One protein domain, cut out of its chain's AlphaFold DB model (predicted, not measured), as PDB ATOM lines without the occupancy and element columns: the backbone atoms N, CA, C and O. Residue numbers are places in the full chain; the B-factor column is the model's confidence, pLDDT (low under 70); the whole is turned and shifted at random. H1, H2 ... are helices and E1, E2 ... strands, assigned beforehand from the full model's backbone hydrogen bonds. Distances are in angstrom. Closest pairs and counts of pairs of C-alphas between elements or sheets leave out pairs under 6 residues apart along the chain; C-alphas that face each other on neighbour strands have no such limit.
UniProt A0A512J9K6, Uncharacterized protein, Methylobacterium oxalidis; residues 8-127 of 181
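This is residues 8 to 127 of the 181 residues of an uncharacterized protein of Methylobacterium oxalidis (UniProt A0A512J9K6). A small two-stranded hairpin, E1 and E2, stands between two groups of helices: three crossed helices, H1, H2 and H3, at one end, and H4, packed along the hairpin with H5 beyond it, at the other. Residues 24 to 25 add a short antiparallel pairing to residues 75 to 76 of E2. The printed part has 120 residues, in the order H1, H2, H3, E1, E2, H4, H5; the class is mostly helix. It is compact, with a radius of gyration of the C-alphas of 14.0 A and spans of 39 by 38 by 24 A.

H1, residues 8 to 18, begins at C-alpha 8 (62.571, 45.161, 97.496) and is 15.4 A long. H2 is residues 26 to 33, 10.4 A, and H3 residues 42 to 55, 20.2 A. E1, residues 62 to 66, spans 14.0 A and E2, residues 74 to 78, 13.7 A. H4 is residues 82 to 92, 15.2 A; H5, residues 111 to 118, 11.1 A, ends at C-alpha 118 (52.637, 56.778, 72.561).

H1 and H2 touch, about perpendicular at 86 degrees, closest at the C-alphas of Ala 11 and Ala 33, 5.3 A. H3 touches H2 with residues 44 to 49 alone, about perpendicular at 90 degrees; the closest C-alphas, Ser 26 and Ser 49, are 6.5 A apart. H1 and H3 touch at a steep tilt of 63 degrees, the same way, closest at the C-alphas of Gln 9 and Ala 51, 5.8 A. E1 and E2 form an antiparallel hairpin, with N 65 and O 75 at 2.8 A and N 63 and O 77 at 2.9 A, within hydrogen-bond range. The closest C-alphas of E2 and H4, Phe 77 and Ser 84, are 5.5 A apart. H4 and H5 touch at a steep tilt of 60 degrees, opposite ways, closest at the C-alphas of Leu 90 and Leu 114, 6.8 A. H3 and H4 are apart. In H1, H2, H3, H4 and H5 every O i to N i+4 pair is within hydrogen-bond range.

The C-alphas farthest apart, Lys 43 and Gly 121, are 41.3 A from each other. The printed part has no cut. The link from H4 to H5, residues 93 to 110, is long. The mean pLDDT of the printed part is 91.7; residues 70 to 71, 101, 103 and 106 to 107 are under 70.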
ATOM      1  N   ILE A   8      62.380  44.341  98.700       94.31
ATOM      2  CA  ILE A   8      62.571  45.161  97.496       94.31
ATOM      3  C   ILE A   8      62.069  44.442  96.240       94.31
ATOM      4  O   ILE A   8      61.361  45.037  95.440       94.31
ATOM      5  N   GLN A   9      62.404  43.163  96.065       95.38
ATOM      6  CA  GLN A   9      61.988  42.401  94.887       95.38
ATOM      7  C   GLN A   9      60.465  42.255  94.823       95.38
ATOM      8  O   GLN A   9      59.891  42.411  93.752       95.38
ATOM      9  N   ARG A  10      59.810  42.023  95.969       94.62
ATOM     10  CA  ARG A  10      58.342  42.002  96.046       94.62
ATOM     11  C   ARG A  10      57.731  43.344  95.655       94.62
ATOM     12  O   ARG A  10      56.778  43.352  94.892       94.62
ATOM     13  N   ALA A  11      58.303  44.456  96.116       95.44
ATOM     14  CA  ALA A  11      57.836  45.787  95.734       95.44
ATOM     15  C   ALA A  11      57.999  46.056  94.226       95.44
ATOM     16  O   ALA A  11      57.107  46.630  93.612       95.44
ATOM     17  N   VAL A  12      59.104  45.608  93.620       96.50
ATOM     18  CA  VAL A  12      59.314  45.727  92.167       96.50
ATOM     19  C   VAL A  12      58.277  44.911  91.396       96.50
ATOM     20  O   VAL A  12      57.652  45.442  90.488       96.50
ATOM     21  N   LEU A  13      58.066  43.645  91.765       96.38
ATOM     22  CA  LEU A  13      57.072  42.795  91.101       96.38
ATOM     23  C   LEU A  13      55.654  43.363  91.256       96.38
ATOM     24  O   LEU A  13      54.946  43.472  90.265       96.38
ATOM     25  N   ALA A  14      55.288  43.813  92.460       96.25
ATOM     26  CA  ALA A  14      53.992  44.437  92.716       96.25
ATOM     27  C   ALA A  14      53.779  45.718  91.889       96.25
ATOM     28  O   ALA A  14      52.671  45.977  91.436       96.25
ATOM     29  N   ALA A  15      54.833  46.509  91.648       97.44
ATOM     30  CA  ALA A  15      54.744  47.688  90.787       97.44
ATOM     31  C   ALA A  15      54.400  47.320  89.332       97.44
ATOM     32  O   ALA A  15      53.570  47.987  88.725       97.44
ATOM     33  N   PHE A  16      55.008  46.259  88.792       97.38
ATOM     34  CA  PHE A  16      54.710  45.777  87.439       97.38
ATOM     35  C   PHE A  16      53.381  45.028  87.335       97.38
ATOM     36  O   PHE A  16      52.775  45.029  86.272       97.38
ATOM     37  N   GLU A  17      52.919  44.406  88.416       96.69
ATOM     38  CA  GLU A  17      51.595  43.786  88.474       96.69
ATOM     39  C   GLU A  17      50.480  44.841  88.500       96.69
ATOM     40  O   GLU A  17      49.477  44.694  87.810       96.69
ATOM     41  N   ALA A  18      50.677  45.938  89.239       97.62
ATOM     42  CA  ALA A  18      49.712  47.034  89.316       97.62
ATOM     43  C   ALA A  18      49.627  47.862  88.022       97.62
ATOM     44  O   ALA A  18      48.582  48.430  87.712       97.62
ATOM     45  N   GLU A  19      50.728  47.963  87.278       97.38
ATOM     46  CA  GLU A  19      50.846  48.802  86.086       97.38
ATOM     47  C   GLU A  19      51.657  48.072  85.004       97.38
ATOM     48  O   GLU A  19      52.808  48.409  84.711       97.38
ATOM     49  N   THR A  20      51.042  47.053  84.401       96.88
ATOM     50  CA  THR A  20      51.683  46.149  83.423       96.88
ATOM     51  C   THR A  20      52.250  46.855  82.196       96.88
ATOM     52  O   THR A  20      53.229  46.395  81.607       96.88
ATOM     53  N   ASP A  21      51.639  47.979  81.830       97.25
ATOM     54  CA  ASP A  21      51.940  48.750  80.625       97.25
ATOM     55  C   ASP A  21      52.939  49.886  80.893       97.25
ATOM     56  O   ASP A  21      53.276  50.646  79.987       97.25
ATOM     57  N   ASN A  22      53.424  50.016  82.132       97.75
ATOM     58  CA  ASN A  22      54.346  51.072  82.534       97.75
ATOM     59  C   ASN A  22      55.794  50.561  82.632       97.75
ATOM     60  O   ASN A  22      56.062  49.362  82.717       97.75
ATOM     61  N   ALA A  23      56.745  51.487  82.630       97.88
ATOM     62  CA  ALA A  23      58.140  51.271  82.974       97.88
ATOM     63  C   ALA A  23      58.517  52.129  84.180       97.88
ATOM     64  O   ALA A  23      58.005  53.230  84.357       97.88
ATOM     65  N   PHE A  24      59.475  51.667  84.978       97.56
ATOM     66  CA  PHE A  24      59.867  52.349  86.206       97.56
ATOM     67  C   PHE A  24      61.345  52.679  86.234       97.56
ATOM     68  O   PHE A  24      62.214  51.843  86.000       97.56
ATOM     69  N   THR A  25      61.647  53.911  86.599       96.00
ATOM     70  CA  THR A  25      62.980  54.328  86.993       96.00
ATOM     71  C   THR A  25      63.363  53.700  88.331       96.00
ATOM     72  O   THR A  25      62.519  53.360  89.164       96.00
ATOM     73  N   SER A  26      64.666  53.591  88.599       94.50
ATOM     74  CA  SER A  26      65.136  53.155  89.918       94.50
ATOM     75  C   SER A  26      64.639  54.046  91.062       94.50
ATOM     76  O   SER A  26      64.502  53.550  92.176       94.50
ATOM     77  N   GLN A  27      64.363  55.330  90.808       93.19
ATOM     78  CA  GLN A  27      63.830  56.255  91.806       93.19
ATOM     79  C   GLN A  27      62.361  55.961  92.132       93.19
ATOM     80  O   GLN A  27      62.055  55.758  93.303       93.19
ATOM     81  N   GLU A  28      61.499  55.827  91.121       95.19
ATOM     82  CA  GLU A  28      60.078  55.481  91.308       95.19
ATOM     83  C   GLU A  28      59.927  54.154  92.073       95.19
ATOM     84  O   GLU A  28      59.105  54.024  92.980       95.19
ATOM     85  N   LEU A  29      60.778  53.164  91.772       96.75
ATOM     86  CA  LEU A  29      60.782  51.896  92.507       96.75
ATOM     87  C   LEU A  29      61.218  52.064  93.970       96.75
ATOM     88  O   LEU A  29      60.716  51.351  94.839       96.75
ATOM     89  N   ILE A  30      62.161  52.966  94.269       95.50
ATOM     90  CA  ILE A  30      62.593  53.239  95.652       95.50
ATOM     91  C   ILE A  30      61.459  53.893  96.430       95.50
ATOM     92  O   ILE A  30      61.181  53.459  97.543       95.50
ATOM     93  N   GLU A  31      60.794  54.884  95.846       94.12
ATOM     94  CA  GLU A  31      59.666  55.582  96.471       94.12
ATOM     95  C   GLU A  31      58.539  54.599  96.831       94.12
ATOM     96  O   GLU A  31      57.985  54.666  97.928       94.12
ATOM     97  N   ARG A  32      58.286  53.600  95.975       95.06
ATOM     98  CA  ARG A  32      57.323  52.516  96.244       95.06
ATOM     99  C   ARG A  32      57.806  51.509  97.290       95.06
ATOM    100  O   ARG A  32      57.025  51.051  98.117       95.06
ATOM    101  N   ALA A  33      59.085  51.133  97.261       95.31
ATOM    102  CA  ALA A  33      59.640  50.144  98.190       95.31
ATOM    103  C   ALA A  33      59.868  50.699  99.611       95.31
ATOM    104  O   ALA A  33      59.914  49.928 100.580       95.31
ATOM    105  N   TYR A  34      60.021  52.020  99.730       93.62
ATOM    106  CA  TYR A  34      60.314  52.749 100.962       93.62
ATOM    107  C   TYR A  34      59.369  53.958 101.119       93.62
ATOM    108  O   TYR A  34      59.819  55.103 101.041       93.62
ATOM    109  N   PRO A  35      58.064  53.730 101.351       92.31
ATOM    110  CA  PRO A  35      57.118  54.821 101.557       92.31
ATOM    111  C   PRO A  35      57.507  55.654 102.787       92.31
ATOM    112  O   PRO A  35      57.926  55.105 103.807       92.31
ATOM    113  N   GLY A  36      57.388  56.980 102.684       91.69
ATOM    114  CA  GLY A  36      57.714  57.915 103.772       91.69
ATOM    115  C   GLY A  36      59.212  58.136 104.010       91.69
ATOM    116  O   GLY A  36      59.596  58.772 104.990       91.69
ATOM    117  N   LEU A  37      60.082  57.627 103.135       91.00
ATOM    118  CA  LEU A  37      61.515  57.865 103.238       91.00
ATOM    119  C   LEU A  37      61.833  59.347 102.972       91.00
ATOM    120  O   LEU A  37      61.759  59.803 101.836       91.00
ATOM    121  N   GLY A  38      62.252  60.083 104.005       90.44
ATOM    122  CA  GLY A  38      62.510  61.526 103.893       90.44
ATOM    123  C   GLY A  38      63.617  61.916 102.901       90.44
ATOM    124  O   GLY A  38      63.588  63.011 102.349       90.44
ATOM    125  N   ARG A  39      64.595  61.032 102.637       92.81
ATOM    126  CA  ARG A  39      65.647  61.267 101.632       92.81
ATOM    127  C   ARG A  39      66.163  59.975 100.996       92.81
ATOM    128  O   ARG A  39      66.598  59.046 101.678       92.81
ATOM    129  N   ILE A  40      66.229  59.946  99.663       91.38
ATOM    130  CA  ILE A  40      66.816  58.828  98.909       91.38
ATOM    131  C   ILE A  40      68.349  58.921  98.892       91.38
ATOM    132  O   ILE A  40      68.957  59.604  98.064       91.38
ATOM    133  N   GLU A  41      68.985  58.166  99.785       93.00
ATOM    134  CA  GLU A  41      70.442  57.986  99.837       93.00
ATOM    135  C   GLU A  41      71.006  56.986  98.804       93.00
ATOM    136  O   GLU A  41      70.301  56.136  98.250       93.00
ATOM    137  N   LYS A  42      72.334  57.022  98.599       93.75
ATOM    138  CA  LYS A  42      73.075  56.114  97.700       93.75
ATOM    139  C   LYS A  42      72.834  54.632  98.015       93.75
ATOM    140  O   LYS A  42      72.689  53.837  97.087       93.75
ATOM    141  N   LYS A  43      72.750  54.255  99.297       94.44
ATOM    142  CA  LYS A  43      72.530  52.860  99.719       94.44
ATOM    143  C   LYS A  43      71.201  52.298  99.201       94.44
ATOM    144  O   LYS A  43      71.174  51.167  98.720       94.44
ATOM    145  N   HIS A  44      70.140  53.112  99.186       94.50
ATOM    146  CA  HIS A  44      68.835  52.726  98.641       94.50
ATOM    147  C   HIS A  44      68.915  52.507  97.128       94.50
ATOM    148  O   HIS A  44      68.445  51.489  96.624       94.50
ATOM    149  N   ARG A  45      69.600  53.408  96.408       94.25
ATOM    150  CA  ARG A  45      69.806  53.290  94.953       94.25
ATOM    151  C   ARG A  45      70.574  52.026  94.578       94.25
ATOM    152  O   ARG A  45      70.180  51.327  93.645       94.25
ATOM    153  N   VAL A  46      71.644  51.708  95.311       94.62
ATOM    154  CA  VAL A  46      72.448  50.495  95.084       94.62
ATOM    155  C   VAL A  46      71.642  49.234  95.397       94.62
ATOM    156  O   VAL A  46      71.633  48.311  94.580       94.62
ATOM    157  N   ALA A  47      70.944  49.194  96.537       95.62
ATOM    158  CA  ALA A  47      70.114  48.055  96.926       95.62
ATOM    159  C   ALA A  47      68.992  47.796  95.908       95.62
ATOM    160  O   ALA A  47      68.846  46.663  95.445       95.62
ATOM    161  N   MET A  48      68.277  48.847  95.489       96.50
ATOM    162  CA  MET A  48      67.244  48.763  94.455       96.50
ATOM    163  C   MET A  48      67.812  48.264  93.130       96.50
ATOM    164  O   MET A  48      67.318  47.287  92.579       96.50
ATOM    165  N   SER A  49      68.889  48.882  92.640       95.56
ATOM    166  CA  SER A  49      69.483  48.516  91.349       95.56
ATOM    167  C   SER A  49      69.920  47.051  91.322       95.56
ATOM    168  O   SER A  49      69.695  46.361  90.332       95.56
ATOM    169  N   ARG A  50      70.520  46.554  92.412       96.06
ATOM    170  CA  ARG A  50      70.910  45.142  92.539       96.06
ATOM    171  C   ARG A  50      69.691  44.222  92.567       96.06
ATOM    172  O   ARG A  50      69.682  43.218  91.862       96.06
ATOM    173  N   ALA A  51      68.677  44.552  93.365       96.12
ATOM    174  CA  ALA A  51      67.472  43.740  93.497       96.12
ATOM    175  C   ALA A  51      66.671  43.669  92.187       96.12
ATOM    176  O   ALA A  51      66.320  42.572  91.760       96.12
ATOM    177  N   ALA A  52      66.441  44.809  91.533       96.31
ATOM    178  CA  ALA A  52      65.695  44.897  90.282       96.31
ATOM    179  C   ALA A  52      66.445  44.228  89.117       96.31
ATOM    180  O   ALA A  52      65.845  43.481  88.354       96.31
ATOM    181  N   LYS A  53      67.775  44.381  89.025       96.56
ATOM    182  CA  LYS A  53      68.573  43.664  88.012       96.56
ATOM    183  C   LYS A  53      68.541  42.148  88.186       96.56
ATOM    184  O   LYS A  53      68.483  41.446  87.188       96.56
ATOM    185  N   LYS A  54      68.527  41.640  89.424       96.00
ATOM    186  CA  LYS A  54      68.341  40.198  89.681       96.00
ATOM    187  C   LYS A  54      66.985  39.678  89.200       96.00
ATOM    188  O   LYS A  54      66.852  38.482  88.985       96.00
ATOM    189  N   LEU A  55      65.988  40.553  89.077       96.00
ATOM    190  CA  LEU A  55      64.697  40.199  88.503       96.00
ATOM    191  C   LEU A  55      64.686  40.308  86.980       96.00
ATOM    192  O   LEU A  55      63.750  39.813  86.395       96.00
ATOM    193  N   CYS A  56      65.675  40.922  86.324       95.31
ATOM    194  CA  CYS A  56      65.674  41.087  84.869       95.31
ATOM    195  C   CYS A  56      66.145  39.808  84.163       95.31
ATOM    196  O   CYS A  56      67.270  39.745  83.666       95.31
ATOM    197  N   MET A  57      65.295  38.786  84.168       92.50
ATOM    198  CA  MET A  57      65.545  37.482  83.550       92.50
ATOM    199  C   MET A  57      64.393  37.124  82.600       92.50
ATOM    200  O   MET A  57      63.261  37.554  82.859       92.50
ATOM    201  N   PRO A  58      64.628  36.331  81.535       89.00
ATOM    202  CA  PRO A  58      63.590  35.965  80.570       89.00
ATOM    203  C   PRO A  58      62.297  35.437  81.209       89.00
ATOM    204  O   PRO A  58      61.211  35.843  80.808       89.00
ATOM    205  N   GLU A  59      62.395  34.634  82.273       90.31
ATOM    206  CA  GLU A  59      61.250  33.990  82.939       90.31
ATOM    207  C   GLU A  59      60.332  34.983  83.660       90.31
ATOM    208  O   GLU A  59      59.180  34.677  83.951       90.31
ATOM    209  N   THR A  60      60.846  36.165  83.993       92.62
ATOM    210  CA  THR A  60      60.055  37.236  84.620       92.62
ATOM    211  C   THR A  60      59.470  38.207  83.599       92.62
ATOM    212  O   THR A  60      58.636  39.035  83.953       92.62
ATOM    213  N   GLY A  61      59.970  38.178  82.361       95.19
ATOM    214  CA  GLY A  61      59.702  39.196  81.352       95.19
ATOM    215  C   GLY A  61      60.250  40.588  81.663       95.19
ATOM    216  O   GLY A  61      60.057  41.494  80.861       95.19
ATOM    217  N   LEU A  62      60.965  40.793  82.771       97.31
ATOM    218  CA  LEU A  62      61.546  42.091  83.086       97.31
ATOM    219  C   LEU A  62      62.895  42.280  82.390       97.31
ATOM    220  O   LEU A  62      63.726  41.375  82.307       97.31
ATOM    221  N   ALA A  63      63.126  43.498  81.924       97.81
ATOM    222  CA  ALA A  63      64.382  43.952  81.355       97.81
ATOM    223  C   ALA A  63      64.701  45.365  81.856       97.81
ATOM    224  O   ALA A  63      63.912  46.000  82.562       97.81
ATOM    225  N   TRP A  64      65.890  45.862  81.516       97.69
ATOM    226  CA  TRP A  64      66.310  47.202  81.894       97.69
ATOM    227  C   TRP A  64      67.120  47.880  80.793       97.69
ATOM    228  O   TRP A  64      67.806  47.235  80.005       97.69
ATOM    229  N   LEU A  65      67.033  49.203  80.768       95.31
ATOM    230  CA  LEU A  65      67.807  50.096  79.920       95.31
ATOM    231  C   LEU A  65      68.561  51.073  80.817       95.31
ATOM    232  O   LEU A  65      68.110  51.439  81.909       95.31
ATOM    233  N   ARG A  66      69.723  51.512  80.348       93.31
ATOM    234  CA  ARG A  66      70.405  52.673  80.910       93.31
ATOM    235  C   ARG A  66      70.083  53.876  80.034       93.31
ATOM    236  O   ARG A  66      70.308  53.819  78.830       93.31
ATOM    237  N   GLY A  67      69.580  54.942  80.644       87.06
ATOM    238  CA  GLY A  67      69.403  56.219  79.969       87.06
ATOM    239  C   GLY A  67      70.733  56.885  79.632       87.06
ATOM    240  O   GLY A  67      71.746  56.645  80.299       87.06
ATOM    241  N   GLY A  68      70.723  57.711  78.587       77.75
ATOM    242  CA  GLY A  68      71.883  58.513  78.192       77.75
ATOM    243  C   GLY A  68      72.262  59.555  79.255       77.75
ATOM    244  O   GLY A  68      71.437  59.934  80.082       77.75
ATOM    245  N   GLY A  69      73.515  60.021  79.234       71.56
ATOM    246  CA  GLY A  69      73.996  61.122  80.083       71.56
ATOM    247  C   GLY A  69      74.811  60.720  81.324       71.56
ATOM    248  O   GLY A  69      74.963  59.544  81.673       71.56
ATOM    249  N   LEU A  70      75.375  61.734  81.990       66.00
ATOM    250  CA  LEU A  70      76.169  61.592  83.214       66.00
ATOM    251  C   LEU A  70      75.302  61.026  84.349       66.00
ATOM    252  O   LEU A  70      74.290  61.604  84.727       66.00
ATOM    253  N   GLY A  71      75.701  59.875  84.894       69.00
ATOM    254  CA  GLY A  71      74.936  59.185  85.941       69.00
ATOM    255  C   GLY A  71      73.767  58.328  85.436       69.00
ATOM    256  O   GLY A  71      72.996  57.857  86.270       69.00
ATOM    257  N   GLY A  72      73.679  58.100  84.114       74.88
ATOM    258  CA  GLY A  72      72.674  57.324  83.375       74.88
ATOM    259  C   GLY A  72      71.686  56.518  84.220       74.88
ATOM    260  O   GLY A  72      72.025  55.472  84.793       74.88
ATOM    261  N   ARG A  73      70.448  57.015  84.271       88.62
ATOM    262  CA  ARG A  73      69.347  56.443  85.046       88.62
ATOM    263  C   ARG A  73      69.029  55.023  84.579       88.62
ATOM    264  O   ARG A  73      69.020  54.744  83.385       88.62
ATOM    265  N   LEU A  74      68.742  54.127  85.519       95.06
ATOM    266  CA  LEU A  74      68.226  52.799  85.190       95.06
ATOM    267  C   LEU A  74      66.709  52.856  85.071       95.06
ATOM    268  O   LEU A  74      66.046  53.345  85.988       95.06
ATOM    269  N   VAL A  75      66.198  52.334  83.962       96.88
ATOM    270  CA  VAL A  75      64.770  52.184  83.691       96.88
ATOM    271  C   VAL A  75      64.484  50.706  83.485       96.88
ATOM    272  O   VAL A  75      65.166  50.047  82.706       96.88
ATOM    273  N   PHE A  76      63.505  50.184  84.204       98.06
ATOM    274  CA  PHE A  76      63.059  48.800  84.172       98.06
ATOM    275  C   PHE A  76      61.713  48.738  83.456       98.06
ATOM    276  O   PHE A  76      60.889  49.631  83.635       98.06
ATOM    277  N   PHE A  77      61.474  47.699  82.666       98.38
ATOM    278  CA  PHE A  77      60.247  47.542  81.881       98.38
ATOM    279  C   PHE A  77      59.925  46.059  81.673       98.38
ATOM    280  O   PHE A  77      60.806  45.204  81.798       98.38
ATOM    281  N   ASN A  78      58.676  45.758  81.327       98.12
ATOM    282  CA  ASN A  78      58.267  44.447  80.843       98.12
ATOM    283  C   ASN A  78      58.583  44.347  79.345       98.12
ATOM    284  O   ASN A  78      58.003  45.051  78.520       98.12
ATOM    285  N   ARG A  79      59.511  43.462  78.983       97.44
ATOM    286  CA  ARG A  79      59.982  43.286  77.605       97.44
ATOM    287  C   ARG A  79      58.932  42.672  76.680       97.44
ATOM    288  O   ARG A  79      59.071  42.789  75.473       97.44
ATOM    289  N   TYR A  80      57.904  42.021  77.215       97.44
ATOM    290  CA  TYR A  80      56.842  41.401  76.418       97.44
ATOM    291  C   TYR A  80      55.604  42.298  76.278       97.44
ATOM    292  O   TYR A  80      54.588  41.867  75.743       97.44
ATOM    293  N   ASN A  81      55.682  43.548  76.741       98.19
ATOM    294  CA  ASN A  81      54.618  44.534  76.618       98.19
ATOM    295  C   ASN A  81      55.135  45.764  75.855       98.19
ATOM    296  O   ASN A  81      56.088  46.420  76.278       98.19
ATOM    297  N   VAL A  82      54.501  46.081  74.721       98.38
ATOM    298  CA  VAL A  82      54.952  47.166  73.834       98.38
ATOM    299  C   VAL A  82      54.852  48.542  74.483       98.38
ATOM    300  O   VAL A  82      55.753  49.359  74.295       98.38
ATOM    301  N   LEU A  83      53.822  48.791  75.294       98.25
ATOM    302  CA  LEU A  83      53.636  50.072  75.974       98.25
ATOM    303  C   LEU A  83      54.649  50.245  77.107       98.25
ATOM    304  O   LEU A  83      55.256  51.311  77.226       98.25
ATOM    305  N   SER A  84      54.922  49.177  77.862       98.31
ATOM    306  CA  SER A  84      55.961  49.177  78.895       98.31
ATOM    307  C   SER A  84      57.338  49.430  78.279       98.31
ATOM    308  O   SER A  84      58.073  50.310  78.728       98.31
ATOM    309  N   TYR A  85      57.677  48.737  77.187       98.31
ATOM    310  CA  TYR A  85      58.938  48.959  76.479       98.31
ATOM    311  C   TYR A  85      59.062  50.386  75.924       98.31
ATOM    312  O   TYR A  85      60.090  51.038  76.121       98.31
ATOM    313  N   ALA A  86      58.012  50.896  75.280       97.88
ATOM    314  CA  ALA A  86      57.968  52.249  74.732       97.88
ATOM    315  C   ALA A  86      58.152  53.319  75.813       97.88
ATOM    316  O   ALA A  86      58.996  54.208  75.682       97.88
ATOM    317  N   THR A  87      57.428  53.183  76.923       97.69
ATOM    318  CA  THR A  87      57.568  54.058  78.090       97.69
ATOM    319  C   THR A  87      58.991  53.986  78.643       97.69
ATOM    320  O   THR A  87      59.604  55.013  78.927       97.69
ATOM    321  N   GLY A  88      59.574  52.785  78.708       96.81
ATOM    322  CA  GLY A  88      60.956  52.580  79.133       96.81
ATOM    323  C   GLY A  88      61.974  53.300  78.247       96.81
ATOM    324  O   GLY A  88      62.903  53.930  78.756       96.81
ATOM    325  N   ARG A  89      61.781  53.256  76.922       96.00
ATOM    326  CA  ARG A  89      62.604  53.979  75.940       96.00
ATOM    327  C   ARG A  89      62.498  55.488  76.124       96.00
ATOM    328  O   ARG A  89      63.531  56.147  76.179       96.00
ATOM    329  N   LEU A  90      61.286  56.013  76.282       95.12
ATOM    330  CA  LEU A  90      61.059  57.443  76.474       95.12
ATOM    331  C   LEU A  90      61.639  57.957  77.798       95.12
ATOM    332  O   LEU A  90      62.297  58.993  77.803       95.12
ATOM    333  N   LYS A  91      61.481  57.214  78.900       94.44
ATOM    334  CA  LYS A  91      62.084  57.554  80.205       94.44
ATOM    335  C   LYS A  91      63.617  57.499  80.200       94.44
ATOM    336  O   LYS A  91      64.254  58.122  81.051       94.44
ATOM    337  N   ALA A  92      64.205  56.705  79.304       92.88
ATOM    338  CA  ALA A  92      65.651  56.557  79.148       92.88
ATOM    339  C   ALA A  92      66.256  57.548  78.134       92.88
ATOM    340  O   ALA A  92      67.480  57.699  78.095       92.88
ATOM    341  N   ASP A  93      65.434  58.206  77.315       90.25
ATOM    342  CA  ASP A  93      65.897  59.172  76.324       90.25
ATOM    343  C   ASP A  93      66.363  60.462  77.023       90.25
ATOM    344  O   ASP A  93      65.560  61.112  77.701       90.25
ATOM    345  N   PRO A  94      67.639  60.866  76.871       83.75
ATOM    346  CA  PRO A  94      68.140  62.097  77.474       83.75
ATOM    347  C   PRO A  94      67.420  63.355  76.970       83.75
ATOM    348  O   PRO A  94      67.462  64.368  77.650       83.75
ATOM    349  N   ARG A  95      66.747  63.318  75.812       84.06
ATOM    350  CA  ARG A  95      66.011  64.474  75.269       84.06
ATOM    351  C   ARG A  95      64.701  64.764  75.991       84.06
ATOM    352  O   ARG A  95      64.160  65.849  75.832       84.06
ATOM    353  N   ASN A  96      64.174  63.788  76.723       84.44
ATOM    354  CA  ASN A  96      62.897  63.929  77.412       84.44
ATOM    355  C   ASN A  96      63.055  64.505  78.825       84.44
ATOM    356  O   ASN A  96      62.055  64.870  79.438       84.44
ATOM    357  N   ASP A  97      64.279  64.526  79.373       82.19
ATOM    358  CA  ASP A  97      64.574  65.011  80.728       82.19
ATOM    359  C   ASP A  97      63.580  64.500  81.796       82.19
ATOM    360  O   ASP A  97      63.275  65.198  82.764       82.19
ATOM    361  N   TYR A  98      63.051  63.276  81.621       85.81
ATOM    362  CA  TYR A  98      61.946  62.737  82.423       85.81
ATOM    363  C   TYR A  98      62.230  62.929  83.911       85.81
ATOM    364  O   TYR A  98      63.238  62.421  84.399       85.81
ATOM    365  N   GLN A  99      61.395  63.667  84.642       76.88
ATOM    366  CA  GLN A  99      61.605  63.944  86.074       76.88
ATOM    367  C   GLN A  99      63.071  64.285  86.448       76.88
ATOM    368  O   GLN A  99      63.621  63.762  87.425       76.88
ATOM    369  N   SER A 100      63.780  65.051  85.614       75.06
ATOM    370  CA  SER A 100      65.128  65.514  85.941       75.06
ATOM    371  C   SER A 100      65.041  66.586  87.025       75.06
ATOM    372  O   SER A 100      64.316  67.563  86.881       75.06
ATOM    373  N   ASN A 101      65.803  66.408  88.106       65.94
ATOM    374  CA  ASN A 101      66.000  67.436  89.135       65.94
ATOM    375  C   ASN A 101      67.239  68.299  88.842       65.94
ATOM    376  O   ASN A 101      67.686  69.042  89.714       65.94
ATOM    377  N   ASP A 102      67.859  68.142  87.667       70.25
ATOM    378  CA  ASP A 102      68.991  68.971  87.269       70.25
ATOM    379  C   ASP A 102      68.474  70.374  86.917       70.25
ATOM    380  O   ASP A 102      67.728  70.504  85.946       70.25
ATOM    381  N   PRO A 103      68.861  71.431  87.657       69.56
ATOM    382  CA  PRO A 103      68.391  72.790  87.388       69.56
ATOM    383  C   PRO A 103      68.851  73.328  86.024       69.56
ATOM    384  O   PRO A 103      68.367  74.366  85.584       69.56
ATOM    385  N   ARG A 104      69.790  72.648  85.353       73.69
ATOM    386  CA  ARG A 104      70.239  72.979  83.994       73.69
ATOM    387  C   ARG A 104      69.306  72.427  82.915       73.69
ATOM    388  O   ARG A 104      69.349  72.905  81.785       73.69
ATOM    389  N   CYS A 105      68.483  71.433  83.245       70.00
ATOM    390  CA  CYS A 105      67.482  70.879  82.342       70.00
ATOM    391  C   CYS A 105      66.195  71.704  82.469       70.00
ATOM    392  O   CYS A 105      65.535  71.697  83.508       70.00
ATOM    393  N   THR A 106      65.833  72.429  81.415       57.72
ATOM    394  CA  THR A 106      64.611  73.242  81.365       57.72
ATOM    395  C   THR A 106      63.567  72.510  80.524       57.72
ATOM    396  O   THR A 106      63.525  72.662  79.311       57.72
ATOM    397  N   GLY A 107      62.739  71.670  81.153       61.97
ATOM    398  CA  GLY A 107      61.638  70.996  80.444       61.97
ATOM    399  C   GLY A 107      61.516  69.496  80.681       61.97
ATOM    400  O   GLY A 107      61.291  68.744  79.736       61.97
ATOM    401  N   GLY A 108      61.649  69.045  81.930       74.00
ATOM    402  CA  GLY A 108      61.408  67.642  82.246       74.00
ATOM    403  C   GLY A 108      59.971  67.232  81.929       74.00
ATOM    404  O   GLY A 108      59.031  67.896  82.360       74.00
ATOM    405  N   CYS A 109      59.802  66.129  81.200       84.94
ATOM    406  CA  CYS A 109      58.476  65.582  80.933       84.94
ATOM    407  C   CYS A 109      57.932  64.761  82.114       84.94
ATOM    408  O   CYS A 109      58.668  64.172  82.918       84.94
ATOM    409  N   THR A 110      56.608  64.710  82.185       91.19
ATOM    410  CA  THR A 110      55.808  63.933  83.128       91.19
ATOM    411  C   THR A 110      55.376  62.597  82.526       91.19
ATOM    412  O   THR A 110      55.371  62.397  81.312       91.19
ATOM    413  N   GLU A 111      54.940  61.671  83.383       93.19
ATOM    414  CA  GLU A 111      54.382  60.378  82.961       93.19
ATOM    415  C   GLU A 111      53.199  60.561  81.994       93.19
ATOM    416  O   GLU A 111      53.070  59.842  81.005       93.19
ATOM    417  N   VAL A 112      52.350  61.562  82.250       94.31
ATOM    418  CA  VAL A 112      51.178  61.871  81.420       94.31
ATOM    419  C   VAL A 112      51.596  62.322  80.022       94.31
ATOM    420  O   VAL A 112      50.986  61.910  79.037       94.31
ATOM    421  N   GLU A 113      52.638  63.143  79.913       94.19
ATOM    422  CA  GLU A 113      53.158  63.597  78.620       94.19
ATOM    423  C   GLU A 113      53.783  62.445  77.836       94.19
ATOM    424  O   GLU A 113      53.475  62.283  76.657       94.19
ATOM    425  N   LEU A 114      54.555  61.573  78.491       94.62
ATOM    426  CA  LEU A 114      55.087  60.375  77.837       94.62
ATOM    427  C   LEU A 114      53.976  59.451  77.322       94.62
ATOM    428  O   LEU A 114      54.075  58.923  76.215       94.62
ATOM    429  N   ARG A 115      52.886  59.290  78.081       95.94
ATOM    430  CA  ARG A 115      51.725  58.507  77.633       95.94
ATOM    431  C   ARG A 115      51.034  59.136  76.426       95.94
ATOM    432  O   ARG A 115      50.620  58.406  75.525       95.94
ATOM    433  N   LYS A 116      50.944  60.467  76.362       96.88
ATOM    434  CA  LYS A 116      50.420  61.170  75.179       96.88
ATOM    435  C   LYS A 116      51.270  60.900  73.937       96.88
ATOM    436  O   LYS A 116      50.707  60.712  72.867       96.88
ATOM    437  N   GLU A 117      52.594  60.804  74.073       95.75
ATOM    438  CA  GLU A 117      53.497  60.532  72.942       95.75
ATOM    439  C   GLU A 117      53.273  59.162  72.290       95.75
ATOM    440  O   GLU A 117      53.465  59.024  71.080       95.75
ATOM    441  N   ILE A 118      52.871  58.149  73.062       97.12
ATOM    442  CA  ILE A 118      52.637  56.778  72.561       97.12
ATOM    443  C   ILE A 118      51.164  56.482  72.242       97.12
ATOM    444  O   ILE A 118      50.865  55.502  71.555       97.12
ATOM    445  N   SER A 119      50.243  57.330  72.706       96.94
ATOM    446  CA  SER A 119      48.806  57.241  72.415       96.94
ATOM    447  C   SER A 119      48.493  57.615  70.958       96.94
ATOM    448  O   SER A 119      49.306  58.299  70.335       96.94
ATOM    449  N   PRO A 120      47.330  57.221  70.397       97.75
ATOM    450  CA  PRO A 120      46.923  57.630  69.051       97.75
ATOM    451  C   PRO A 120      47.064  59.141  68.820       97.75
ATOM    452  O   PRO A 120      46.594  59.945  69.621       97.75
ATOM    453  N   GLY A 121      47.742  59.520  67.732       95.94
ATOM    454  CA  GLY A 121      48.076  60.917  67.410       95.94
ATOM    455  C   GLY A 121      49.373  61.444  68.047       95.94
ATOM    456  O   GLY A 121      49.868  62.488  67.630       95.94
ATOM    457  N   GLY A 122      49.958  60.725  69.006       96.88
ATOM    458  CA  GLY A 122      51.267  61.032  69.579       96.88
ATOM    459  C   GLY A 122      52.419  60.766  68.607       96.88
ATOM    460  O   GLY A 122      52.321  59.918  67.712       96.88
ATOM    461  N   ARG A 123      53.552  61.461  68.783       96.06
ATOM    462  CA  ARG A 123      54.682  61.386  67.833       96.06
ATOM    463  C   ARG A 123      55.295  59.989  67.764       96.06
ATOM    464  O   ARG A 123      55.811  59.586  66.721       96.06
ATOM    465  N   CYS A 124      55.238  59.246  68.866       96.06
ATOM    466  CA  CYS A 124      55.788  57.903  68.982       96.06
ATOM    467  C   CYS A 124      54.753  56.795  68.755       96.06
ATOM    468  O   CYS A 124      55.135  55.624  68.740       96.06
ATOM    469  N   HIS A 125      53.479  57.125  68.511       97.81
ATOM    470  CA  HIS A 125      52.419  56.134  68.303       97.81
ATOM    471  C   HIS A 125      52.746  55.138  67.183       97.81
ATOM    472  O   HIS A 125      52.592  53.927  67.340       97.81
ATOM    473  N   ARG A 126      53.314  55.636  66.077       97.38
ATOM    474  CA  ARG A 126      53.741  54.817  64.930       97.38
ATOM    475  C   ARG A 126      54.744  53.710  65.282       97.38
ATOM    476  O   ARG A 126      54.915  52.779  64.507       97.38
ATOM    477  N   HIS A 127      55.444  53.816  66.412       96.81
ATOM    478  CA  HIS A 127      56.429  52.823  66.833       96.81
ATOM    479  C   HIS A 127      55.814  51.688  67.663       96.81
ATOM    480  O   HIS A 127      56.409  50.612  67.705       96.81
TER     481      HIS A 127